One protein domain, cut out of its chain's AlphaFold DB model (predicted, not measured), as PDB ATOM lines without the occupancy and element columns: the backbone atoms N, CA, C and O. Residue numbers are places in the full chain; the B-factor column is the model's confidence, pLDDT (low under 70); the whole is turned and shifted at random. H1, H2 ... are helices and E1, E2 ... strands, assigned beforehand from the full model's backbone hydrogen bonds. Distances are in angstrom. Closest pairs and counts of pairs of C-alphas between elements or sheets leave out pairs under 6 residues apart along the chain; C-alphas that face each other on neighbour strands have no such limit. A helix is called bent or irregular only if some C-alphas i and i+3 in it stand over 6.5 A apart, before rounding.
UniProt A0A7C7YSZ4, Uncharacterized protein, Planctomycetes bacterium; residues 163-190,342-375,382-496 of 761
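What this domain is: This is residues 163 to 190, 342 to 375 and 382 to 496 of the 761 residues of an uncharacterized protein of Planctomycetes bacterium (UniProt A0A7C7YSZ4). One helix, H5, runs through the core, and H2, H3, H4 and H8 pack round it, mostly crossing it steeply. The longest helix, H1, passes one end of H5 with H9 beside it, while H7 lies on the far side of H4, away from H5. The printed part has 177 residues, with one named strand and nine named helices in the order E1, H1 to H9; the class is mostly helix. It is compact, with a radius of gyration of the C-alphas of 16.1 A, and spans 47 by 44 by 30 A.

Where its parts are: H1, residues 169 to 188, is 28.4 A long and begins at C-alpha 169 (133.983, 113.958, 139.018). Before it stands E1, residues 165 to 167, which pairs with no named strand. H2 is residues 343 to 358, 22.4 A; H3 residues 388 to 401, 19.7 A; H4 residues 408 to 413. H5, residues 421 to 437, is 24.3 A long and begins at C-alpha 421 (141.487, 127.192, 168.248). H6 is residues 440 to 446, H7 residues 454 to 464, H8 residues 470 to 482, 17.9 A, and H9 residues 486 to 492, ending at C-alpha 492 (138.993, 110.300, 155.185). H4 is irregular, but only just: C-alphas 409 and 412 are 6.9 A apart.

How they stand to each other: H1, with residues 170 to 178 alone, touches residues 436 to 437 of H5, about perpendicular at 82 degrees; the closest C-alphas, of Leu 174 and Arg 436, are 5.0 A apart. H1 touches H9 at a shallow tilt of 31 degrees, with residues 171 to 178 alone (closest C-alphas Tyr 175 and Ile 491, 6.3 A). E1 and H1 meet only through their link. The hub is H5, touching six helices. Among them, H2 touches it at a steep tilt of 66 degrees, closest at the C-alphas of Gly 348 and Trp 428, 3.9 A. H3 touches residues 422 to 429 of H5 alone, about perpendicular at 85 degrees, closest at Ala 395 and Ile 425, 6.1 A between C-alphas. H8 is about perpendicular to H5 at 87 degrees; the closest C-alphas, of Tyr 433 and Trp 477, are 6.1 A apart. H5 and H6, a hairpin, only just touch, with 3 pairs of C-alphas within 8 A; the closest are Val 434 and Leu 441, 7.1 A. H7 touches H4, closest at the C-alphas of Ala 409 and Gln 454, 5.1 A, and is apart from H5. Every O i to N i+4 pair is within hydrogen-bond range in H1, H2, H3, H6, H7, H8 and H9; H5 has 12 of 13, and H4 has 0 of 2 but 2 of 3 O i to N i+3 pairs.

The domain as a whole: The two C-alphas farthest apart, of Gly 164 and Glu 370, are 50.1 A apart. Residues 191 to 341 and 376 to 381 are not printed; the gaps are 33.3 A from C-alpha 190 to 342 and 16.4 A from C-alpha 375 to 382. Of the links printed whole, none is long. Mean pLDDT of the printed part is 80.8; 34 residues are under 70, among them 359 to 375, which hold no named element, and 382 to 387.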
ATOM      1  N   ALA A 163     137.284 103.756 141.955       69.31
ATOM      2  CA  ALA A 163     137.925 102.676 142.712       69.31
ATOM      3  C   ALA A 163     136.891 101.690 143.311       69.31
ATOM      4  O   ALA A 163     136.900 101.370 144.496       69.31
ATOM      5  N   GLY A 164     135.925 101.256 142.495       68.25
ATOM      6  CA  GLY A 164     134.834 100.365 142.896       68.25
ATOM      7  C   GLY A 164     133.682 101.022 143.672       68.25
ATOM      8  O   GLY A 164     132.665 100.363 143.894       68.25
ATOM      9  N   LEU A 165     133.795 102.268 144.136       78.44
ATOM     10  CA  LEU A 165     132.685 103.033 144.731       78.44
ATOM     11  C   LEU A 165     131.936 103.800 143.659       78.44
ATOM     12  O   LEU A 165     132.301 103.757 142.493       78.44
ATOM     13  N   THR A 166     130.917 104.541 144.068       81.81
ATOM     14  CA  THR A 166     130.213 105.487 143.214       81.81
ATOM     15  C   THR A 166     130.388 106.904 143.741       81.81
ATOM     16  O   THR A 166     130.263 107.146 144.944       81.81
ATOM     17  N   GLY A 167     130.671 107.843 142.844       89.38
ATOM     18  CA  GLY A 167     130.841 109.248 143.199       89.38
ATOM     19  C   GLY A 167     130.857 110.190 141.999       89.38
ATOM     20  O   GLY A 167     130.576 109.792 140.869       89.38
ATOM     21  N   THR A 168     131.167 111.453 142.263       91.38
ATOM     22  CA  THR A 168     131.200 112.549 141.281       91.38
ATOM     23  C   THR A 168     132.590 112.757 140.667       91.38
ATOM     24  O   THR A 168     133.592 112.243 141.161       91.38
ATOM     25  N   ASP A 169     132.690 113.562 139.604       92.88
ATOM     26  CA  ASP A 169     133.983 113.958 139.018       92.88
ATOM     27  C   ASP A 169     134.907 114.662 140.022       92.88
ATOM     28  O   ASP A 169     136.118 114.423 140.043       92.88
ATOM     29  N   LEU A 170     134.328 115.487 140.898       93.50
ATOM     30  CA  LEU A 170     135.067 116.105 141.989       93.50
ATOM     31  C   LEU A 170     135.604 115.046 142.954       93.50
ATOM     32  O   LEU A 170     136.774 115.072 143.312       93.50
ATOM     33  N   GLU A 171     134.776 114.088 143.360       93.75
ATOM     34  CA  GLU A 171     135.204 113.025 144.275       93.75
ATOM     35  C   GLU A 171     136.286 112.129 143.667       93.75
ATOM     36  O   GLU A 171     137.168 111.680 144.395       93.75
ATOM     37  N   GLN A 172     136.272 111.927 142.345       93.00
ATOM     38  CA  GLN A 172     137.356 111.250 141.627       93.00
ATOM     39  C   GLN A 172     138.651 112.058 141.741       93.00
ATOM     40  O   GLN A 172     139.681 111.507 142.111       93.00
ATOM     41  N   THR A 173     138.579 113.372 141.512       94.88
ATOM     42  CA  THR A 173     139.731 114.277 141.647       94.88
ATOM     43  C   THR A 173     140.308 114.235 143.063       94.88
ATOM     44  O   THR A 173     141.509 114.044 143.239       94.88
ATOM     45  N   LEU A 174     139.442 114.339 144.078       94.88
ATOM     46  CA  LEU A 174     139.836 114.250 145.485       94.88
ATOM     47  C   LEU A 174     140.495 112.902 145.799       94.88
ATOM     48  O   LEU A 174     141.489 112.865 146.526       94.88
ATOM     49  N   TYR A 175     139.951 111.803 145.271       90.88
ATOM     50  CA  TYR A 175     140.487 110.458 145.471       90.88
ATOM     51  C   TYR A 175     141.868 110.301 144.830       90.88
ATOM     52  O   TYR A 175     142.814 109.920 145.519       90.88
ATOM     53  N   ASP A 176     142.000 110.651 143.551       91.19
ATOM     54  CA  ASP A 176     143.248 110.505 142.797       91.19
ATOM     55  C   ASP A 176     144.363 111.351 143.403       91.19
ATOM     56  O   ASP A 176     145.466 110.854 143.636       91.19
ATOM     57  N   ARG A 177     144.064 112.608 143.757       93.19
ATOM     58  CA  ARG A 177     145.032 113.480 144.431       93.19
ATOM     59  C   ARG A 177     145.391 112.965 145.821       93.19
ATOM     60  O   ARG A 177     146.560 113.004 146.182       93.19
ATOM     61  N   SER A 178     144.436 112.424 146.581       89.69
ATOM     62  CA  SER A 178     144.746 111.800 147.879       89.69
ATOM     63  C   SER A 178     145.706 110.623 147.724       89.69
ATOM     64  O   SER A 178     146.688 110.543 148.456       89.69
ATOM     65  N   LYS A 179     145.463 109.740 146.748       84.44
ATOM     66  CA  LYS A 179     146.315 108.570 146.499       84.44
ATOM     67  C   LYS A 179     147.691 108.949 145.969       84.44
ATOM     68  O   LYS A 179     148.673 108.341 146.383       84.44
ATOM     69  N   MET A 180     147.773 109.973 145.124       91.62
ATOM     70  CA  MET A 180     149.047 110.545 144.691       91.62
ATOM     71  C   MET A 180     149.853 111.058 145.892       91.62
ATOM     72  O   MET A 180     151.000 110.659 146.062       91.62
ATOM     73  N   ILE A 181     149.240 111.864 146.765       87.44
ATOM     74  CA  ILE A 181     149.920 112.428 147.941       87.44
ATOM     75  C   ILE A 181     150.390 111.313 148.881       87.44
ATOM     76  O   ILE A 181     151.533 111.325 149.326       87.44
ATOM     77  N   GLU A 182     149.535 110.325 149.163       81.94
ATOM     78  CA  GLU A 182     149.895 109.161 149.983       81.94
ATOM     79  C   GLU A 182     151.073 108.377 149.388       81.94
ATOM     80  O   GLU A 182     151.983 107.991 150.122       81.94
ATOM     81  N   ALA A 183     151.071 108.162 148.069       80.44
ATOM     82  CA  ALA A 183     152.145 107.464 147.374       80.44
ATOM     83  C   ALA A 183     153.468 108.234 147.465       80.44
ATOM     84  O   ALA A 183     154.482 107.636 147.824       80.44
ATOM     85  N   VAL A 184     153.450 109.549 147.224       87.12
ATOM     86  CA  VAL A 184     154.649 110.396 147.309       87.12
ATOM     87  C   VAL A 184     155.178 110.444 148.737       87.12
ATOM     88  O   VAL A 184     156.363 110.222 148.948       87.12
ATOM     89  N   VAL A 185     154.321 110.648 149.741       84.12
ATOM     90  CA  VAL A 185     154.751 110.630 151.150       84.12
ATOM     91  C   VAL A 185     155.395 109.286 151.509       84.12
ATOM     92  O   VAL A 185     156.452 109.260 152.140       84.12
ATOM     93  N   ALA A 186     154.796 108.167 151.093       78.44
ATOM     94  CA  ALA A 186     155.337 106.836 151.358       78.44
ATOM     95  C   ALA A 186     156.652 106.563 150.609       78.44
ATOM     96  O   ALA A 186     157.521 105.867 151.137       78.44
ATOM     97  N   GLU A 187     156.801 107.083 149.391       80.88
ATOM     98  CA  GLU A 187     158.034 107.001 148.611       80.88
ATOM     99  C   GLU A 187     159.153 107.816 149.272       80.88
ATOM    100  O   GLU A 187     160.231 107.285 149.545       80.88
ATOM    101  N   GLU A 188     158.879 109.079 149.598       89.88
ATOM    102  CA  GLU A 188     159.825 110.004 150.224       89.88
ATOM    103  C   GLU A 188     160.269 109.537 151.613       89.88
ATOM    104  O   GLU A 188     161.446 109.638 151.965       89.88
ATOM    105  N   ALA A 189     159.370 108.923 152.386       80.56
ATOM    106  CA  ALA A 189     159.703 108.340 153.683       80.56
ATOM    107  C   ALA A 189     160.754 107.214 153.600       80.56
ATOM    108  O   ALA A 189     161.437 106.947 154.588       80.56
ATOM    109  N   ARG A 190     160.902 106.550 152.443       82.31
ATOM    110  CA  ARG A 190     161.901 105.483 152.225       82.31
ATOM    111  C   ARG A 190     163.228 106.002 151.683       82.31
ATOM    112  O   ARG A 190     164.201 105.248 151.667       82.31
ATOM    113  N   SER A 342     148.717 135.444 154.519       92.25
ATOM    114  CA  SER A 342     147.705 135.386 155.573       92.25
ATOM    115  C   SER A 342     148.061 134.345 156.632       92.25
ATOM    116  O   SER A 342     148.498 133.232 156.332       92.25
ATOM    117  N   VAL A 343     147.844 134.696 157.901       89.31
ATOM    118  CA  VAL A 343     148.181 133.819 159.031       89.31
ATOM    119  C   VAL A 343     147.346 132.544 158.991       89.31
ATOM    120  O   VAL A 343     147.894 131.457 159.129       89.31
ATOM    121  N   GLY A 344     146.037 132.659 158.739       90.75
ATOM    122  CA  GLY A 344     145.140 131.504 158.681       90.75
ATOM    123  C   GLY A 344     145.591 130.458 157.660       90.75
ATOM    124  O   GLY A 344     145.732 129.286 158.003       90.75
ATOM    125  N   LEU A 345     145.884 130.867 156.421       95.06
ATOM    126  CA  LEU A 345     146.281 129.923 155.372       95.06
ATOM    127  C   LEU A 345     147.709 129.415 155.556       95.06
ATOM    128  O   LEU A 345     147.941 128.221 155.375       95.06
ATOM    129  N   ARG A 346     148.647 130.278 155.972       93.12
ATOM    130  CA  ARG A 346     150.031 129.877 156.265       93.12
ATOM    131  C   ARG A 346     150.085 128.812 157.362       93.12
ATOM    132  O   ARG A 346     150.718 127.778 157.184       93.12
ATOM    133  N   GLU A 347     149.373 129.023 158.466       88.25
ATOM    134  CA  GLU A 347     149.285 128.040 159.549       88.25
ATOM    135  C   GLU A 347     148.542 126.774 159.096       88.25
ATOM    136  O   GLU A 347     148.963 125.657 159.403       88.25
ATOM    137  N   GLY A 348     147.457 126.943 158.332       93.00
ATOM    138  CA  GLY A 348     146.663 125.848 157.783       93.00
ATOM    139  C   GLY A 348     147.491 124.885 156.935       93.00
ATOM    140  O   GLY A 348     147.500 123.690 157.229       93.00
ATOM    141  N   ILE A 349     148.231 125.392 155.942       95.44
ATOM    142  CA  ILE A 349     149.054 124.553 155.056       95.44
ATOM    143  C   ILE A 349     150.207 123.885 155.803       95.44
ATOM    144  O   ILE A 349     150.480 122.709 155.568       95.44
ATOM    145  N   GLY A 350     150.823 124.589 156.758       92.25
ATOM    146  CA  GLY A 350     151.848 124.022 157.631       92.25
ATOM    147  C   GLY A 350     151.351 122.765 158.342       92.25
ATOM    148  O   GLY A 350     151.939 121.694 158.211       92.25
ATOM    149  N   HIS A 351     150.205 122.868 159.015       89.25
ATOM    150  CA  HIS A 351     149.568 121.733 159.686       89.25
ATOM    151  C   HIS A 351     149.069 120.650 158.718       89.25
ATOM    152  O   HIS A 351     149.024 119.474 159.081       89.25
ATOM    153  N   THR A 352     148.658 121.008 157.501       92.56
ATOM    154  CA  THR A 352     148.213 120.026 156.505       92.56
ATOM    155  C   THR A 352     149.363 119.110 156.102       92.56
ATOM    156  O   THR A 352     149.216 117.892 156.171       92.56
ATOM    157  N   ILE A 353     150.519 119.675 155.752       93.12
ATOM    158  CA  ILE A 353     151.666 118.897 155.268       93.12
ATOM    159  C   ILE A 353     152.322 118.106 156.401       93.12
ATOM    160  O   ILE A 353     152.595 116.921 156.228       93.12
ATOM    161  N   THR A 354     152.483 118.697 157.589       88.38
ATOM    162  CA  THR A 354     152.936 117.964 158.785       88.38
ATOM    163  C   THR A 354     152.007 116.778 159.087       88.38
ATOM    164  O   THR A 354     152.474 115.652 159.273       88.38
ATOM    165  N   GLY A 355     150.688 116.992 159.016       82.62
ATOM    166  CA  GLY A 355     149.688 115.939 159.180       82.62
ATOM    167  C   GLY A 355     149.760 114.841 158.113       82.62
ATOM    168  O   GLY A 355     149.523 113.680 158.434       82.62
ATOM    169  N   MET A 356     150.115 115.168 156.869       85.75
ATOM    170  CA  MET A 356     150.309 114.183 155.797       85.75
ATOM    171  C   MET A 356     151.580 113.352 155.995       85.75
ATOM    172  O   MET A 356     151.527 112.137 155.838       85.75
ATOM    173  N   VAL A 357     152.695 113.985 156.374       83.12
ATOM    174  CA  VAL A 357     154.001 113.318 156.536       83.12
ATOM    175  C   VAL A 357     154.034 112.419 157.775       83.12
ATOM    176  O   VAL A 357     154.538 111.300 157.707       83.12
ATOM    177  N   PHE A 358     153.482 112.875 158.904       75.69
ATOM    178  CA  PHE A 358     153.604 112.167 160.187       75.69
ATOM    179  C   PHE A 358     152.317 111.507 160.681       75.69
ATOM    180  O   PHE A 358     152.355 110.771 161.668       75.69
ATOM    181  N   ASN A 359     151.164 111.805 160.070       66.38
ATOM    182  CA  ASN A 359     149.850 111.509 160.655       66.38
ATOM    183  C   ASN A 359     149.735 112.025 162.111       66.38
ATOM    184  O   ASN A 359     149.071 111.431 162.963       66.38
ATOM    185  N   ASN A 360     150.398 113.150 162.401       54.25
ATOM    186  CA  ASN A 360     150.455 113.816 163.701       54.25
ATOM    187  C   ASN A 360     150.655 115.332 163.500       54.25
ATOM    188  O   ASN A 360     151.268 115.725 162.516       54.25
ATOM    189  N   ASN A 361     150.162 116.168 164.420       53.97
ATOM    190  CA  ASN A 361     150.379 117.620 164.422       53.97
ATOM    191  C   ASN A 361     150.692 118.078 165.851       53.97
ATOM    192  O   ASN A 361     149.786 118.200 166.678       53.97
ATOM    193  N   ARG A 362     151.972 118.316 166.169       53.59
ATOM    194  CA  ARG A 362     152.419 118.749 167.502       53.59
ATOM    195  C   ARG A 362     152.990 120.157 167.579       53.59
ATOM    196  O   ARG A 362     152.918 120.726 168.668       53.59
ATOM    197  N   ALA A 363     153.480 120.740 166.487       49.00
ATOM    198  CA  ALA A 363     154.000 122.110 166.486       49.00
ATOM    199  C   ALA A 363     152.904 123.175 166.302       49.00
ATOM    200  O   ALA A 363     152.359 123.330 165.211       49.00
ATOM    201  N   PHE A 364     152.652 123.979 167.336       50.12
ATOM    202  CA  PHE A 364     151.867 125.217 167.251       50.12
ATOM    203  C   PHE A 364     152.824 126.411 167.145       50.12
ATOM    204  O   PHE A 364     153.766 126.503 167.927       50.12
ATOM    205  N   ILE A 365     152.599 127.328 166.200       43.72
ATOM    206  CA  ILE A 365     153.172 128.685 166.279       43.72
ATOM    207  C   ILE A 365     151.978 129.639 166.391       43.72
ATOM    208  O   ILE A 365     150.868 129.330 165.945       43.72
ATOM    209  N   VAL A 366     152.222 130.765 167.048       40.25
ATOM    210  CA  VAL A 366     151.289 131.801 167.489       40.25
ATOM    211  C   VAL A 366     150.659 131.523 168.850       40.25
ATOM    212  O   VAL A 366     149.827 130.630 169.039       40.25
ATOM    213  N   ASP A 367     151.092 132.363 169.779       41.03
ATOM    214  CA  ASP A 367     150.794 132.338 171.188       41.03
ATOM    215  C   ASP A 367     149.525 133.108 171.506       41.03
ATOM    216  O   ASP A 367     149.175 134.140 170.929       41.03
ATOM    217  N   ARG A 368     148.846 132.560 172.499       38.28
ATOM    218  CA  ARG A 368     147.675 133.132 173.124       38.28
ATOM    219  C   ARG A 368     148.110 134.400 173.867       38.28
ATOM    220  O   ARG A 368     148.759 134.285 174.901       38.28
ATOM    221  N   GLN A 369     147.631 135.583 173.466       33.34
ATOM    222  CA  GLN A 369     147.142 136.484 174.522       33.34
ATOM    223  C   GLN A 369     146.160 135.654 175.347       33.34
ATOM    224  O   GLN A 369     145.427 134.883 174.731       33.34
ATOM    225  N   GLU A 370     146.149 135.754 176.682       36.03
ATOM    226  CA  GLU A 370     145.115 135.135 177.526       36.03
ATOM    227  C   GLU A 370     143.727 135.459 176.945       36.03
ATOM    228  O   GLU A 370     143.116 136.486 177.237       36.03
ATOM    229  N   GLN A 371     143.240 134.605 176.043       34.34
ATOM    230  CA  GLN A 371     141.978 134.805 175.372       34.34
ATOM    231  C   GLN A 371     140.957 134.380 176.403       34.34
ATOM    232  O   GLN A 371     140.733 133.196 176.654       34.34
ATOM    233  N   LEU A 372     140.370 135.385 177.045       33.19
ATOM    234  CA  LEU A 372     139.138 135.234 177.786       33.19
ATOM    235  C   LEU A 372     138.124 134.526 176.876       33.19
ATOM    236  O   LEU A 372     137.543 135.139 175.990       33.19
ATOM    237  N   ARG A 373     137.919 133.234 177.152       40.19
ATOM    238  CA  ARG A 373     136.656 132.504 177.003       40.19
ATOM    239  C   ARG A 373     135.999 132.641 175.623       40.19
ATOM    240  O   ARG A 373     135.102 133.459 175.435       40.19
ATOM    241  N   THR A 374     136.371 131.768 174.688       34.66
ATOM    242  CA  THR A 374     135.549 131.490 173.498       34.66
ATOM    243  C   THR A 374     135.113 130.022 173.457       34.66
ATOM    244  O   THR A 374     135.672 129.162 174.129       34.66
ATOM    245  N   THR A 375     134.018 129.780 172.739       38.88
ATOM    246  CA  THR A 375     133.025 128.693 172.863       38.88
ATOM    247  C   THR A 375     133.466 127.276 172.469       38.88
ATOM    248  O   THR A 375     132.638 126.364 172.418       38.88
ATOM    249  N   ASP A 382     144.258 120.943 179.093       31.05
ATOM    250  CA  ASP A 382     145.153 120.085 179.860       31.05
ATOM    251  C   ASP A 382     146.136 119.405 178.905       31.05
ATOM    252  O   ASP A 382     145.906 118.300 178.435       31.05
ATOM    253  N   LYS A 383     147.223 120.142 178.626       39.12
ATOM    254  CA  LYS A 383     148.555 119.723 178.158       39.12
ATOM    255  C   LYS A 383     148.605 118.582 177.127       39.12
ATOM    256  O   LYS A 383     148.269 117.443 177.415       39.12
ATOM    257  N   TYR A 384     149.288 118.890 176.024       38.94
ATOM    258  CA  TYR A 384     149.797 118.014 174.958       38.94
ATOM    259  C   TYR A 384     148.947 117.980 173.687       38.94
ATOM    260  O   TYR A 384     147.778 117.612 173.681       38.94
ATOM    261  N   SER A 385     149.614 118.366 172.597       49.72
ATOM    262  CA  SER A 385     149.193 118.296 171.203       49.72
ATOM    263  C   SER A 385     148.247 117.127 170.913       49.72
ATOM    264  O   SER A 385     148.678 115.970 171.013       49.72
ATOM    265  N   PRO A 386     146.987 117.394 170.525       52.53
ATOM    266  CA  PRO A 386     146.061 116.327 170.195       52.53
ATOM    267  C   PRO A 386     146.592 115.545 168.989       52.53
ATOM    268  O   PRO A 386     147.111 116.133 168.042       52.53
ATOM    269  N   ASN A 387     146.459 114.219 169.010       58.78
ATOM    270  CA  ASN A 387     146.754 113.388 167.841       58.78
ATOM    271  C   ASN A 387     145.836 113.761 166.654       58.78
ATOM    272  O   ASN A 387     144.789 114.390 166.833       58.78
ATOM    273  N   MET A 388     146.194 113.346 165.434       70.19
ATOM    274  CA  MET A 388     145.402 113.684 164.241       70.19
ATOM    275  C   MET A 388     143.967 113.164 164.286       70.19
ATOM    276  O   MET A 388     143.094 113.777 163.682       70.19
ATOM    277  N   ASP A 389     143.694 112.086 165.019       68.00
ATOM    278  CA  ASP A 389     142.329 111.585 165.201       68.00
ATOM    279  C   ASP A 389     141.458 112.588 165.964       68.00
ATOM    280  O   ASP A 389     140.321 112.845 165.574       68.00
ATOM    281  N   THR A 390     142.018 113.249 166.980       70.81
ATOM    282  CA  THR A 390     141.317 114.318 167.700       70.81
ATOM    283  C   THR A 390     141.075 115.529 166.798       70.81
ATOM    284  O   THR A 390     139.969 116.062 166.780       70.81
ATOM    285  N   TRP A 391     142.057 115.942 165.988       76.31
ATOM    286  CA  TRP A 391     141.864 117.030 165.016       76.31
ATOM    287  C   TRP A 391     140.784 116.676 163.986       76.31
ATOM    288  O   TRP A 391     139.912 117.487 163.689       76.31
ATOM    289  N   LYS A 392     140.794 115.438 163.485       79.19
ATOM    290  CA  LYS A 392     139.792 114.886 162.563       79.19
ATOM    291  C   LYS A 392     138.383 114.871 163.162       79.19
ATOM    292  O   LYS A 392     137.423 115.125 162.428       79.19
ATOM    293  N   ASP A 393     138.253 114.576 164.453       78.25
ATOM    294  CA  ASP A 393     136.989 114.646 165.191       78.25
ATOM    295  C   ASP A 393     136.529 116.101 165.363       78.25
ATOM    296  O   ASP A 393     135.370 116.418 165.091       78.25
ATOM    297  N   LEU A 394     137.436 117.014 165.726       81.38
ATOM    298  CA  LEU A 394     137.138 118.445 165.855       81.38
ATOM    299  C   LEU A 394     136.738 119.077 164.514       81.38
ATOM    300  O   LEU A 394     135.788 119.854 164.463       81.38
ATOM    301  N   ALA A 395     137.396 118.712 163.412       84.75
ATOM    302  CA  ALA A 395     137.021 119.163 162.073       84.75
ATOM    303  C   ALA A 395     135.660 118.611 161.639       84.75
ATOM    304  O   ALA A 395     134.852 119.349 161.079       84.75
ATOM    305  N   LEU A 396     135.360 117.344 161.951       85.88
ATOM    306  CA  LEU A 396     134.029 116.770 161.742       85.88
ATOM    307  C   LEU A 396     132.958 117.534 162.534       85.88
ATOM    308  O   LEU A 396     131.898 117.840 161.993       85.88
ATOM    309  N   GLU A 397     133.214 117.847 163.805       83.75
ATOM    310  CA  GLU A 397     132.299 118.662 164.609       83.75
ATOM    311  C   GLU A 397     132.112 120.063 164.020       83.75
ATOM    312  O   GLU A 397     130.975 120.520 163.897       83.75
ATOM    313  N   SER A 398     133.209 120.719 163.632       84.75
ATOM    314  CA  SER A 398     133.203 122.037 162.994       84.75
ATOM    315  C   SER A 398     132.380 122.026 161.701       84.75
ATOM    316  O   SER A 398     131.515 122.880 161.507       84.75
ATOM    317  N   ALA A 399     132.537 120.990 160.872       87.69
ATOM    318  CA  ALA A 399     131.770 120.808 159.643       87.69
ATOM    319  C   ALA A 399     130.258 120.690 159.895       87.69
ATOM    320  O   ALA A 399     129.457 121.246 159.140       87.69
ATOM    321  N   TRP A 400     129.838 120.029 160.979       85.06
ATOM    322  CA  TRP A 400     128.418 119.980 161.337       85.06
ATOM    323  C   TRP A 400     127.886 121.297 161.910       85.06
ATOM    324  O   TRP A 400     126.713 121.604 161.696       85.06
ATOM    325  N   ARG A 401     128.720 122.087 162.596       78.88
ATOM    326  CA  ARG A 401     128.326 123.384 163.177       78.88
ATOM    327  C   ARG A 401     128.110 124.496 162.144       78.88
ATOM    328  O   ARG A 401     127.607 125.537 162.540       78.88
ATOM    329  N   LEU A 402     128.449 124.277 160.862       59.19
ATOM    330  CA  LEU A 402     128.156 125.156 159.712       59.19
ATOM    331  C   LEU A 402     128.248 126.663 160.028       59.19
ATOM    332  O   LEU A 402     127.248 127.291 160.367       59.19
ATOM    333  N   SER A 403     129.412 127.287 159.833       50.59
ATOM    334  CA  SER A 403     129.600 128.756 159.880       50.59
ATOM    335  C   SER A 403     129.185 129.497 161.169       50.59
ATOM    336  O   SER A 403     129.408 130.701 161.248       50.59
ATOM    337  N   GLU A 404     128.668 128.819 162.204       58.12
ATOM    338  CA  GLU A 404     128.412 129.419 163.527       58.12
ATOM    339  C   GLU A 404     129.713 129.819 164.252       58.12
ATOM    340  O   GLU A 404     129.663 130.568 165.226       58.12
ATOM    341  N   THR A 405     130.871 129.343 163.775       65.69
ATOM    342  CA  THR A 405     132.198 129.668 164.318       65.69
ATOM    343  C   THR A 405     133.043 130.472 163.320       65.69
ATOM    344  O   THR A 405     133.135 131.690 163.441       65.69
ATOM    345  N   THR A 406     133.656 129.819 162.321       81.06
ATOM    346  CA  THR A 406     134.619 130.434 161.383       81.06
ATOM    347  C   THR A 406     134.349 130.005 159.931       81.06
ATOM    348  O   THR A 406     134.683 128.876 159.564       81.06
ATOM    349  N   PRO A 407     133.763 130.864 159.075       88.44
ATOM    350  CA  PRO A 407     133.585 130.561 157.651       88.44
ATOM    351  C   PRO A 407     134.917 130.625 156.885       88.44
ATOM    352  O   PRO A 407     135.796 131.409 157.248       88.44
ATOM    353  N   ALA A 408     135.066 129.866 155.790       91.56
ATOM    354  CA  ALA A 408     136.284 129.877 154.965       91.56
ATOM    355  C   ALA A 408     136.682 131.279 154.463       91.56
ATOM    356  O   ALA A 408     137.863 131.613 154.447       91.56
ATOM    357  N   ALA A 409     135.707 132.142 154.154       92.56
ATOM    358  CA  ALA A 409     135.953 133.530 153.749       92.56
ATOM    359  C   ALA A 409     136.620 134.388 154.845       92.56
ATOM    360  O   ALA A 409     137.090 135.489 154.568       92.56
ATOM    361  N   HIS A 410     136.657 133.915 156.096       92.00
ATOM    362  CA  HIS A 410     137.373 134.585 157.177       92.00
ATOM    363  C   HIS A 410     138.855 134.214 157.241       92.00
ATOM    364  O   HIS A 410     139.632 135.014 157.748       92.00
ATOM    365  N   LEU A 411     139.250 133.047 156.724       93.06
ATOM    366  CA  LEU A 411     140.616 132.527 156.830       93.06
ATOM    367  C   LEU A 411     141.713 133.506 156.380       93.06
ATOM    368  O   LEU A 411     142.673 133.670 157.136       93.06
ATOM    369  N   PRO A 412     141.588 134.209 155.235       94.12
ATOM    370  CA  PRO A 412     142.625 135.152 154.818       94.12
ATOM    371  C   PRO A 412     142.657 136.433 155.670       94.12
ATOM    372  O   PRO A 412     143.628 137.178 155.605       94.12
ATOM    373  N   LEU A 413     141.622 136.687 156.481       92.56
ATOM    374  CA  LEU A 413     141.472 137.888 157.314       92.56
ATOM    375  C   LEU A 413     141.904 137.670 158.771       92.56
ATOM    376  O   LEU A 413     141.755 138.569 159.604       92.56
ATOM    377  N   ILE A 414     142.357 136.461 159.110       88.12
ATOM    378  CA  ILE A 414     142.770 136.120 160.469       88.12
ATOM    379  C   ILE A 414     144.071 136.850 160.800       88.12
ATOM    380  O   ILE A 414     145.098 136.663 160.150       88.12
ATOM    381  N   ASP A 415     144.018 137.630 161.874       80.31
ATOM    382  CA  ASP A 415     145.187 138.181 162.551       80.31
ATOM    383  C   ASP A 415     145.743 137.139 163.533       80.31
ATOM    384  O   ASP A 415     144.978 136.497 164.260       80.31
ATOM    385  N   ALA A 416     147.069 137.007 163.591       71.75
ATOM    386  CA  ALA A 416     147.770 136.152 164.544       71.75
ATOM    387  C   ALA A 416     147.285 136.372 165.986       71.75
ATOM    388  O   ALA A 416     146.986 135.406 166.685       71.75
ATOM    389  N   ALA A 417     147.089 137.625 166.412       66.62
ATOM    390  CA  ALA A 417     146.640 137.932 167.774       66.62
ATOM    391  C   ALA A 417     145.211 137.430 168.087       66.62
ATOM    392  O   ALA A 417     144.819 137.305 169.250       66.62
ATOM    393  N   LYS A 418     144.411 137.143 167.053       72.50
ATOM    394  CA  LYS A 418     143.002 136.730 167.149       72.50
ATOM    395  C   LYS A 418     142.771 135.308 166.643       72.50
ATOM    396  O   LYS A 418     141.625 134.925 166.413       72.50
ATOM    397  N   PHE A 419     143.831 134.519 166.470       76.75
ATOM    398  CA  PHE A 419     143.727 133.191 165.886       76.75
ATOM    399  C   PHE A 419     143.222 132.162 166.910       76.75
ATOM    400  O   PHE A 419     143.988 131.610 167.697       76.75
ATOM    401  N   THR A 420     141.906 131.941 166.928       76.31
ATOM    402  CA  THR A 420     141.248 131.014 167.861       76.31
ATOM    403  C   THR A 420     141.522 129.547 167.510       76.31
ATOM    404  O   THR A 420     141.842 129.215 166.367       76.31
ATOM    405  N   ASP A 421     141.339 128.639 168.476       74.62
ATOM    406  CA  ASP A 421     141.487 127.192 168.248       74.62
ATOM    407  C   ASP A 421     140.500 126.682 167.171       74.62
ATOM    408  O   ASP A 421     140.886 125.915 166.286       74.62
ATOM    409  N   ASP A 422     139.256 127.177 167.173       76.38
ATOM    410  CA  ASP A 422     138.254 126.911 166.127       76.38
ATOM    411  C   ASP A 422     138.756 127.310 164.733       76.38
ATOM    412  O   ASP A 422     138.659 126.542 163.770       76.38
ATOM    413  N   ALA A 423     139.319 128.515 164.627       83.81
ATOM    414  CA  ALA A 423     139.860 129.023 163.379       83.81
ATOM    415  C   ALA A 423     141.087 128.215 162.929       83.81
ATOM    416  O   ALA A 423     141.279 128.021 161.728       83.81
ATOM    417  N   ARG A 424     141.885 127.686 163.863       85.00
ATOM    418  CA  ARG A 424     143.042 126.827 163.569       85.00
ATOM    419  C   ARG A 424     142.624 125.470 163.012       85.00
ATOM    420  O   ARG A 424     143.117 125.072 161.955       85.00
ATOM    421  N   ILE A 425     141.667 124.796 163.656       85.38
ATOM    422  CA  ILE A 425     141.091 123.541 163.145       85.38
ATOM    423  C   ILE A 425     140.460 123.768 161.771       85.38
ATOM    424  O   ILE A 425     140.661 122.967 160.854       85.38
ATOM    425  N   LYS A 426     139.735 124.879 161.593       89.94
ATOM    426  CA  LYS A 426     139.167 125.249 160.296       89.94
ATOM    427  C   LYS A 426     140.253 125.474 159.243       89.94
ATOM    428  O   LYS A 426     140.143 124.916 158.161       89.94
ATOM    429  N   SER A 427     141.302 126.229 159.560       92.56
ATOM    430  CA  SER A 427     142.405 126.532 158.638       92.56
ATOM    431  C   SER A 427     143.089 125.263 158.134       92.56
ATOM    432  O   SER A 427     143.214 125.074 156.926       92.56
ATOM    433  N   TRP A 428     143.463 124.362 159.047       92.06
ATOM    434  CA  TRP A 428     144.067 123.073 158.702       92.06
ATOM    435  C   TRP A 428     143.128 122.207 157.858       92.06
ATOM    436  O   TRP A 428     143.488 121.773 156.769       92.06
ATOM    437  N   SER A 429     141.914 121.957 158.351       91.94
ATOM    438  CA  SER A 429     140.973 121.043 157.692       91.94
ATOM    439  C   SER A 429     140.509 121.567 156.331       91.94
ATOM    440  O   SER A 429     140.184 120.783 155.438       91.94
ATOM    441  N   PHE A 430     140.463 122.890 156.161       95.50
ATOM    442  CA  PHE A 430     140.160 123.527 154.887       95.50
ATOM    443  C   PHE A 430     141.336 123.427 153.919       95.50
ATOM    444  O   PHE A 430     141.129 122.981 152.795       95.50
ATOM    445  N   CYS A 431     142.567 123.726 154.354       96.75
ATOM    446  CA  CYS A 431     143.756 123.518 153.522       96.75
ATOM    447  C   CYS A 431     143.888 122.048 153.099       96.75
ATOM    448  O   CYS A 431     144.096 121.782 151.924       96.75
ATOM    449  N   ASP A 432     143.659 121.101 154.015       94.25
ATOM    450  CA  ASP A 432     143.667 119.654 153.759       94.25
ATOM    451  C   ASP A 432     142.669 119.232 152.668       94.25
ATOM    452  O   ASP A 432     143.009 118.469 151.758       94.25
ATOM    453  N   TYR A 433     141.452 119.774 152.702       96.06
ATOM    454  CA  TYR A 433     140.477 119.574 151.631       96.06
ATOM    455  C   TYR A 433     140.950 120.201 150.311       96.06
ATOM    456  O   TYR A 433     140.955 119.536 149.273       96.06
ATOM    457  N   VAL A 434     141.365 121.471 150.338       97.38
ATOM    458  CA  VAL A 434     141.661 122.228 149.118       97.38
ATOM    459  C   VAL A 434     142.894 121.687 148.400       97.38
ATOM    460  O   VAL A 434     142.845 121.552 147.185       97.38
ATOM    461  N   VAL A 435     143.944 121.242 149.100       96.44
ATOM    462  CA  VAL A 435     145.104 120.617 148.430       96.44
ATOM    463  C   VAL A 435     144.738 119.327 147.684       96.44
ATOM    464  O   VAL A 435     145.375 118.994 146.685       96.44
ATOM    465  N   ARG A 436     143.688 118.610 148.107       95.31
ATOM    466  CA  ARG A 436     143.154 117.441 147.382       95.31
ATOM    467  C   ARG A 436     142.230 117.821 146.234       95.31
ATOM    468  O   ARG A 436     142.025 117.001 145.349       95.31
ATOM    469  N   ARG A 437     141.662 119.026 146.245       95.44
ATOM    470  CA  ARG A 437     140.814 119.550 145.170       95.44
ATOM    471  C   ARG A 437     141.668 120.225 144.101       95.44
ATOM    472  O   ARG A 437     141.773 119.730 142.988       95.44
ATOM    473  N   ASP A 438     142.233 121.361 144.477       95.75
ATOM    474  CA  ASP A 438     142.982 122.302 143.659       95.75
ATOM    475  C   ASP A 438     143.741 123.230 144.632       95.75
ATOM    476  O   ASP A 438     143.123 124.112 145.237       95.75
ATOM    477  N   PRO A 439     145.053 123.021 144.849       96.81
ATOM    478  CA  PRO A 439     145.838 123.844 145.762       96.81
ATOM    479  C   PRO A 439     145.961 125.306 145.303       96.81
ATOM    480  O   PRO A 439     146.180 126.165 146.157       96.81
ATOM    481  N   GLY A 440     145.783 125.614 144.010       96.38
ATOM    482  CA  GLY A 440     145.818 126.982 143.482       96.38
ATOM    483  C   GLY A 440     144.762 127.884 144.124       96.38
ATOM    484  O   GLY A 440     145.052 129.030 144.457       96.38
ATOM    485  N   LEU A 441     143.600 127.323 144.474       96.38
ATOM    486  CA  LEU A 441     142.529 128.056 145.162       96.38
ATOM    487  C   LEU A 441     142.958 128.634 146.523       96.38
ATOM    488  O   LEU A 441     142.341 129.583 147.009       96.38
ATOM    489  N   LEU A 442     143.999 128.085 147.164       97.00
ATOM    490  CA  LEU A 442     144.556 128.667 148.390       97.00
ATOM    491  C   LEU A 442     145.352 129.948 148.108       97.00
ATOM    492  O   LEU A 442     145.272 130.874 148.911       97.00
ATOM    493  N   LEU A 443     146.070 130.035 146.980       96.06
ATOM    494  CA  LEU A 443     146.757 131.265 146.556       96.06
ATOM    495  C   LEU A 443     145.740 132.371 146.266       96.06
ATOM    496  O   LEU A 443     145.908 133.511 146.704       96.06
ATOM    497  N   ASP A 444     144.653 132.021 145.582       94.81
ATOM    498  CA  ASP A 444     143.591 132.970 145.257       94.81
ATOM    499  C   ASP A 444     142.877 133.471 146.513       94.81
ATOM    500  O   ASP A 444     142.609 134.670 146.651       94.81
ATOM    501  N   LEU A 445     142.638 132.585 147.483       95.38
ATOM    502  CA  LEU A 445     142.089 132.978 148.775       95.38
ATOM    503  C   LEU A 445     143.076 133.853 149.571       95.38
ATOM    504  O   LEU A 445     142.653 134.851 150.154       95.38
ATOM    505  N   ASP A 446     144.378 133.548 149.551       95.94
ATOM    506  CA  ASP A 446     145.418 134.364 150.203       95.94
ATOM    507  C   ASP A 446     145.528 135.768 149.595       95.94
ATOM    508  O   ASP A 446     145.754 136.751 150.307       95.94
ATOM    509  N   SER A 447     145.287 135.896 148.288       94.88
ATOM    510  CA  SER A 447     145.256 137.192 147.598       94.88
ATOM    511  C   SER A 447     144.161 138.133 148.128       94.88
ATOM    512  O   SER A 447     144.248 139.350 147.960       94.88
ATOM    513  N   CYS A 448     143.161 137.590 148.833       94.44
ATOM    514  CA  CYS A 448     142.069 138.339 149.447       94.44
ATOM    515  C   CYS A 448     142.373 138.820 150.883       94.44
ATOM    516  O   CYS A 448     141.487 139.368 151.539       94.44
ATOM    517  N   ARG A 449     143.592 138.632 151.407       91.06
ATOM    518  CA  ARG A 449     143.949 138.974 152.804       91.06
ATOM    519  C   ARG A 449     143.793 140.449 153.176       91.06
ATOM    520  O   ARG A 449     143.525 140.767 154.328       91.06
ATOM    521  N   ASP A 450     143.937 141.348 152.202       89.69
ATOM    522  CA  ASP A 450     143.861 142.797 152.423       89.69
ATOM    523  C   ASP A 450     142.402 143.306 152.433       89.69
ATOM    524  O   ASP A 450     142.146 144.508 152.552       89.69
ATOM    525  N   GLN A 451     141.422 142.404 152.307       90.81
ATOM    526  CA  GLN A 451     140.009 142.756 152.366       90.81
ATOM    527  C   GLN A 451     139.557 142.996 153.813       90.81
ATOM    528  O   GLN A 451     139.867 142.248 154.729       90.81
ATOM    529  N   GLY A 452     138.751 144.034 154.043       83.44
ATOM    530  CA  GLY A 452     138.295 144.371 155.398       83.44
ATOM    531  C   GLY A 452     137.162 143.488 155.942       83.44
ATOM    532  O   GLY A 452     136.835 143.579 157.124       83.44
ATOM    533  N   HIS A 453     136.505 142.685 155.094       90.06
ATOM    534  CA  HIS A 453     135.296 141.942 155.466       90.06
ATOM    535  C   HIS A 453     135.084 140.682 154.609       90.06
ATOM    536  O   HIS A 453     135.350 140.689 153.409       90.06
ATOM    537  N   GLN A 454     134.503 139.630 155.199       89.62
ATOM    538  CA  GLN A 454     134.266 138.321 154.555       89.62
ATOM    539  C   GLN A 454     133.432 138.415 153.264       89.62
ATOM    540  O   GLN A 454     133.675 137.696 152.305       89.62
ATOM    541  N   ILE A 455     132.464 139.335 153.220       91.50
ATOM    542  CA  ILE A 455     131.633 139.585 152.024       91.50
ATOM    543  C   ILE A 455     132.483 140.063 150.838       91.50
ATOM    544  O   ILE A 455     132.181 139.721 149.698       91.50
ATOM    545  N   GLU A 456     133.527 140.856 151.085       93.38
ATOM    546  CA  GLU A 456     134.406 141.335 150.014       93.38
ATOM    547  C   GLU A 456     135.365 140.234 149.553       93.38
ATOM    548  O   GLU A 456     135.595 140.110 148.353       93.38
ATOM    549  N   VAL A 457     135.815 139.364 150.468       93.38
ATOM    550  CA  VAL A 457     136.532 138.124 150.119       93.38
ATOM    551  C   VAL A 457     135.672 137.249 149.203       93.38
ATOM    552  O   VAL A 457     136.124 136.869 148.129       93.38
ATOM    553  N   GLU A 458     134.412 136.990 149.572       92.31
ATOM    554  CA  GLU A 458     133.483 136.185 148.765       92.31
ATOM    555  C   GLU A 458     133.306 136.766 147.356       92.31
ATOM    556  O   GLU A 458     133.382 136.036 146.366       92.31
ATOM    557  N   LYS A 459     133.087 138.083 147.249       91.12
ATOM    558  CA  LYS A 459     132.917 138.767 145.960       91.12
ATOM    559  C   LYS A 459     134.177 138.694 145.104       91.12
ATOM    560  O   LYS A 459     134.069 138.374 143.924       91.12
ATOM    561  N   MET A 460     135.335 139.012 145.685       92.69
ATOM    562  CA  MET A 460     136.616 139.030 144.978       92.69
ATOM    563  C   MET A 460     136.979 137.632 144.481       92.69
ATOM    564  O   MET A 460     137.272 137.470 143.300       92.69
ATOM    565  N   PHE A 461     136.876 136.624 145.348       94.06
ATOM    566  CA  PHE A 461     137.141 135.236 144.986       94.06
ATOM    567  C   PHE A 461     136.190 134.757 143.881       94.06
ATOM    568  O   PHE A 461     136.630 134.312 142.827       94.06
ATOM    569  N   THR A 462     134.875 134.930 144.061       91.69
ATOM    570  CA  THR A 462     133.878 134.453 143.081       91.69
ATOM    571  C   THR A 462     134.048 135.113 141.709       91.69
ATOM    572  O   THR A 462     133.822 134.469 140.685       91.69
ATOM    573  N   ALA A 463     134.455 136.387 141.667       88.00
ATOM    574  CA  ALA A 463     134.695 137.105 140.416       88.00
ATOM    575  C   ALA A 463     135.866 136.531 139.600       88.00
ATOM    576  O   ALA A 463     135.863 136.671 138.378       88.00
ATOM    577  N   ASN A 464     136.830 135.877 140.255       87.50
ATOM    578  CA  ASN A 464     138.030 135.333 139.618       87.50
ATOM    579  C   ASN A 464     137.885 133.864 139.178       87.50
ATOM    580  O   ASN A 464     138.757 133.363 138.476       87.50
ATOM    581  N   HIS A 465     136.797 133.177 139.555       87.31
ATOM    582  CA  HIS A 465     136.661 131.723 139.386       87.31
ATOM    583  C   HIS A 465     135.393 131.270 138.648       87.31
ATOM    584  O   HIS A 465     134.844 130.214 138.961       87.31
ATOM    585  N   ASP A 466     134.911 132.056 137.678       80.50
ATOM    586  CA  ASP A 466     133.848 131.669 136.728       80.50
ATOM    587  C   ASP A 466     132.631 130.958 137.369       80.50
ATOM    588  O   ASP A 466     132.037 130.038 136.805       80.50
ATOM    589  N   GLY A 467     132.229 131.403 138.565       76.00
ATOM    590  CA  GLY A 467     131.062 130.886 139.288       76.00
ATOM    591  C   GLY A 467     131.351 129.919 140.441       76.00
ATOM    592  O   GLY A 467     130.407 129.557 141.146       76.00
ATOM    593  N   LEU A 468     132.608 129.539 140.701       91.75
ATOM    594  CA  LEU A 468     132.990 128.885 141.956       91.75
ATOM    595  C   LEU A 468     133.097 129.932 143.075       91.75
ATOM    596  O   LEU A 468     133.922 130.840 143.015       91.75
ATOM    597  N   SER A 469     132.263 129.799 144.103       93.94
ATOM    598  CA  SER A 469     132.234 130.711 145.247       93.94
ATOM    599  C   SER A 469     132.902 130.106 146.487       93.94
ATOM    600  O   SER A 469     133.046 128.884 146.596       93.94
ATOM    601  N   VAL A 470     133.273 130.938 147.465       92.38
ATOM    602  CA  VAL A 470     133.826 130.440 148.738       92.38
ATOM    603  C   VAL A 470     132.743 129.694 149.522       92.38
ATOM    604  O   VAL A 470     133.031 128.678 150.149       92.38
ATOM    605  N   ALA A 471     131.477 130.105 149.410       89.94
ATOM    606  CA  ALA A 471     130.347 129.358 149.963       89.94
ATOM    607  C   ALA A 471     130.204 127.941 149.367       89.94
ATOM    608  O   ALA A 471     129.846 127.002 150.082       89.94
ATOM    609  N   GLN A 472     130.504 127.763 148.076       91.75
ATOM    610  CA  GLN A 472     130.521 126.440 147.452       91.75
ATOM    611  C   GLN A 472     131.683 125.594 147.995       91.75
ATOM    612  O   GLN A 472     131.461 124.441 148.363       91.75
ATOM    613  N   LEU A 473     132.884 126.167 148.135       94.00
ATOM    614  CA  LEU A 473     134.024 125.479 148.757       94.00
ATOM    615  C   LEU A 473     133.747 125.090 150.215       94.00
ATOM    616  O   LEU A 473     134.108 123.998 150.639       94.00
ATOM    617  N   GLU A 474     133.078 125.955 150.978       92.06
ATOM    618  CA  GLU A 474     132.644 125.679 152.350       92.06
ATOM    619  C   GLU A 474     131.698 124.470 152.400       92.06
ATOM    620  O   GLU A 474     131.862 123.588 153.246       92.06
ATOM    621  N   LYS A 475     130.733 124.393 151.472       90.06
ATOM    622  CA  LYS A 475     129.825 123.245 151.368       90.06
ATOM    623  C   LYS A 475     130.585 121.963 151.040       90.06
ATOM    624  O   LYS A 475     130.367 120.949 151.694       90.06
ATOM    625  N   GLU A 476     131.464 121.989 150.047       93.69
ATOM    626  CA  GLU A 476     132.207 120.796 149.637       93.69
ATOM    627  C   GLU A 476     133.201 120.336 150.713       93.69
ATOM    628  O   GLU A 476     133.318 119.139 150.967       93.69
ATOM    629  N   TRP A 477     133.855 121.273 151.408       94.75
ATOM    630  CA  TRP A 477     134.654 120.988 152.600       94.75
ATOM    631  C   TRP A 477     133.801 120.306 153.672       94.75
ATOM    632  O   TRP A 477     134.205 119.283 154.227       94.75
ATOM    633  N   LYS A 478     132.597 120.824 153.944       91.94
ATOM    634  CA  LYS A 478     131.672 120.179 154.878       91.94
ATOM    635  C   LYS A 478     131.341 118.766 154.410       91.94
ATOM    636  O   LYS A 478     131.381 117.847 155.223       91.94
ATOM    637  N   ASP A 479     131.014 118.572 153.138       91.31
ATOM    638  CA  ASP A 479     130.667 117.258 152.596       91.31
ATOM    639  C   ASP A 479     131.848 116.274 152.728       91.31
ATOM    640  O   ASP A 479     131.664 115.139 153.175       91.31
ATOM    641  N   PHE A 480     133.077 116.731 152.461       92.69
ATOM    642  CA  PHE A 480     134.310 115.969 152.677       92.69
ATOM    643  C   PHE A 480     134.466 115.544 154.143       92.69
ATOM    644  O   PHE A 480     134.603 114.354 154.442       92.69
ATOM    645  N   TRP A 481     134.379 116.493 155.080       90.06
ATOM    646  CA  TRP A 481     134.567 116.210 156.503       90.06
ATOM    647  C   TRP A 481     133.418 115.424 157.118       90.06
ATOM    648  O   TRP A 481     133.658 114.592 157.987       90.06
ATOM    649  N   THR A 482     132.188 115.600 156.653       88.56
ATOM    650  CA  THR A 482     131.025 114.842 157.138       88.56
ATOM    651  C   THR A 482     130.896 113.450 156.527       88.56
ATOM    652  O   THR A 482     130.006 112.706 156.946       88.56
ATOM    653  N   GLU A 483     131.812 113.073 155.626       87.00
ATOM    654  CA  GLU A 483     131.811 111.793 154.914       87.00
ATOM    655  C   GLU A 483     130.525 111.630 154.084       87.00
ATOM    656  O   GLU A 483     129.863 110.592 154.135       87.00
ATOM    657  N   ALA A 484     130.141 112.689 153.356       86.19
ATOM    658  CA  ALA A 484     128.847 112.801 152.681       86.19
ATOM    659  C   ALA A 484     128.577 111.686 151.655       86.19
ATOM    660  O   ALA A 484     127.420 111.368 151.374       86.19
ATOM    661  N   SER A 485     129.639 111.074 151.132       85.38
ATOM    662  CA  SER A 485     129.585 109.960 150.194       85.38
ATOM    663  C   SER A 485     130.556 108.837 150.578       85.38
ATOM    664  O   SER A 485     131.468 109.032 151.392       85.38
ATOM    665  N   PRO A 486     130.414 107.648 149.966       78.44
ATOM    666  CA  PRO A 486     131.324 106.529 150.198       78.44
ATOM    667  C   PRO A 486     132.770 106.846 149.815       78.44
ATOM    668  O   PRO A 486     133.684 106.379 150.493       78.44
ATOM    669  N   VAL A 487     132.980 107.631 148.753       84.44
ATOM    670  CA  VAL A 487     134.320 108.008 148.277       84.44
ATOM    671  C   VAL A 487     134.988 108.939 149.279       84.44
ATOM    672  O   VAL A 487     136.099 108.663 149.723       84.44
ATOM    673  N   LEU A 488     134.280 109.981 149.721       88.75
ATOM    674  CA  LEU A 488     134.781 110.920 150.729       88.75
ATOM    675  C   LEU A 488     135.083 110.205 152.049       88.75
ATOM    676  O   LEU A 488     136.122 110.436 152.670       88.75
ATOM    677  N   LYS A 489     134.220 109.261 152.436       83.00
ATOM    678  CA  LYS A 489     134.457 108.384 153.581       83.00
ATOM    679  C   LYS A 489     135.727 107.545 153.422       83.00
ATOM    680  O   LYS A 489     136.481 107.410 154.383       83.00
ATOM    681  N   ALA A 490     135.957 106.963 152.246       76.50
ATOM    682  CA  ALA A 490     137.135 106.141 151.985       76.50
ATOM    683  C   ALA A 490     138.429 106.964 152.064       76.50
ATOM    684  O   ALA A 490     139.370 106.543 152.736       76.50
ATOM    685  N   ILE A 491     138.434 108.165 151.471       84.31
ATOM    686  CA  ILE A 491     139.553 109.116 151.554       84.31
ATOM    687  C   ILE A 491     139.848 109.466 153.019       84.31
ATOM    688  O   ILE A 491     140.974 109.313 153.486       84.31
ATOM    689  N   ARG A 492     138.828 109.874 153.785       82.12
ATOM    690  CA  ARG A 492     138.993 110.300 155.185       82.12
ATOM    691  C   ARG A 492     139.525 109.219 156.116       82.12
ATOM    692  O   ARG A 492     140.290 109.525 157.033       82.12
ATOM    693  N   ASN A 493     139.095 107.981 155.903       71.94
ATOM    694  CA  ASN A 493     139.509 106.850 156.726       71.94
ATOM    695  C   ASN A 493     140.829 106.228 156.246       71.94
ATOM    696  O   ASN A 493     141.293 105.274 156.863       71.94
ATOM    697  N   ASN A 494     141.421 106.752 155.162       68.25
ATOM    698  CA  ASN A 494     142.529 106.128 154.439       68.25
ATOM    699  C   ASN A 494     142.297 104.620 154.216       68.25
ATOM    700  O   ASN A 494     143.188 103.781 154.335       68.25
ATOM    701  N   THR A 495     141.044 104.258 153.958       60.00
ATOM    702  CA  THR A 495     140.663 102.885 153.654       60.00
ATOM    703  C   THR A 495     140.558 102.781 152.157       60.00
ATOM    704  O   THR A 495     139.853 103.582 151.535       60.00
ATOM    705  N   GLU A 496     141.192 101.772 151.570       53.03
ATOM    706  CA  GLU A 496     140.801 101.418 150.221       53.03
ATOM    707  C   GLU A 496     139.317 101.079 150.200       53.03
ATOM    708  O   GLU A 496     138.809 100.443 151.133       53.03
TER     709      GLU A 496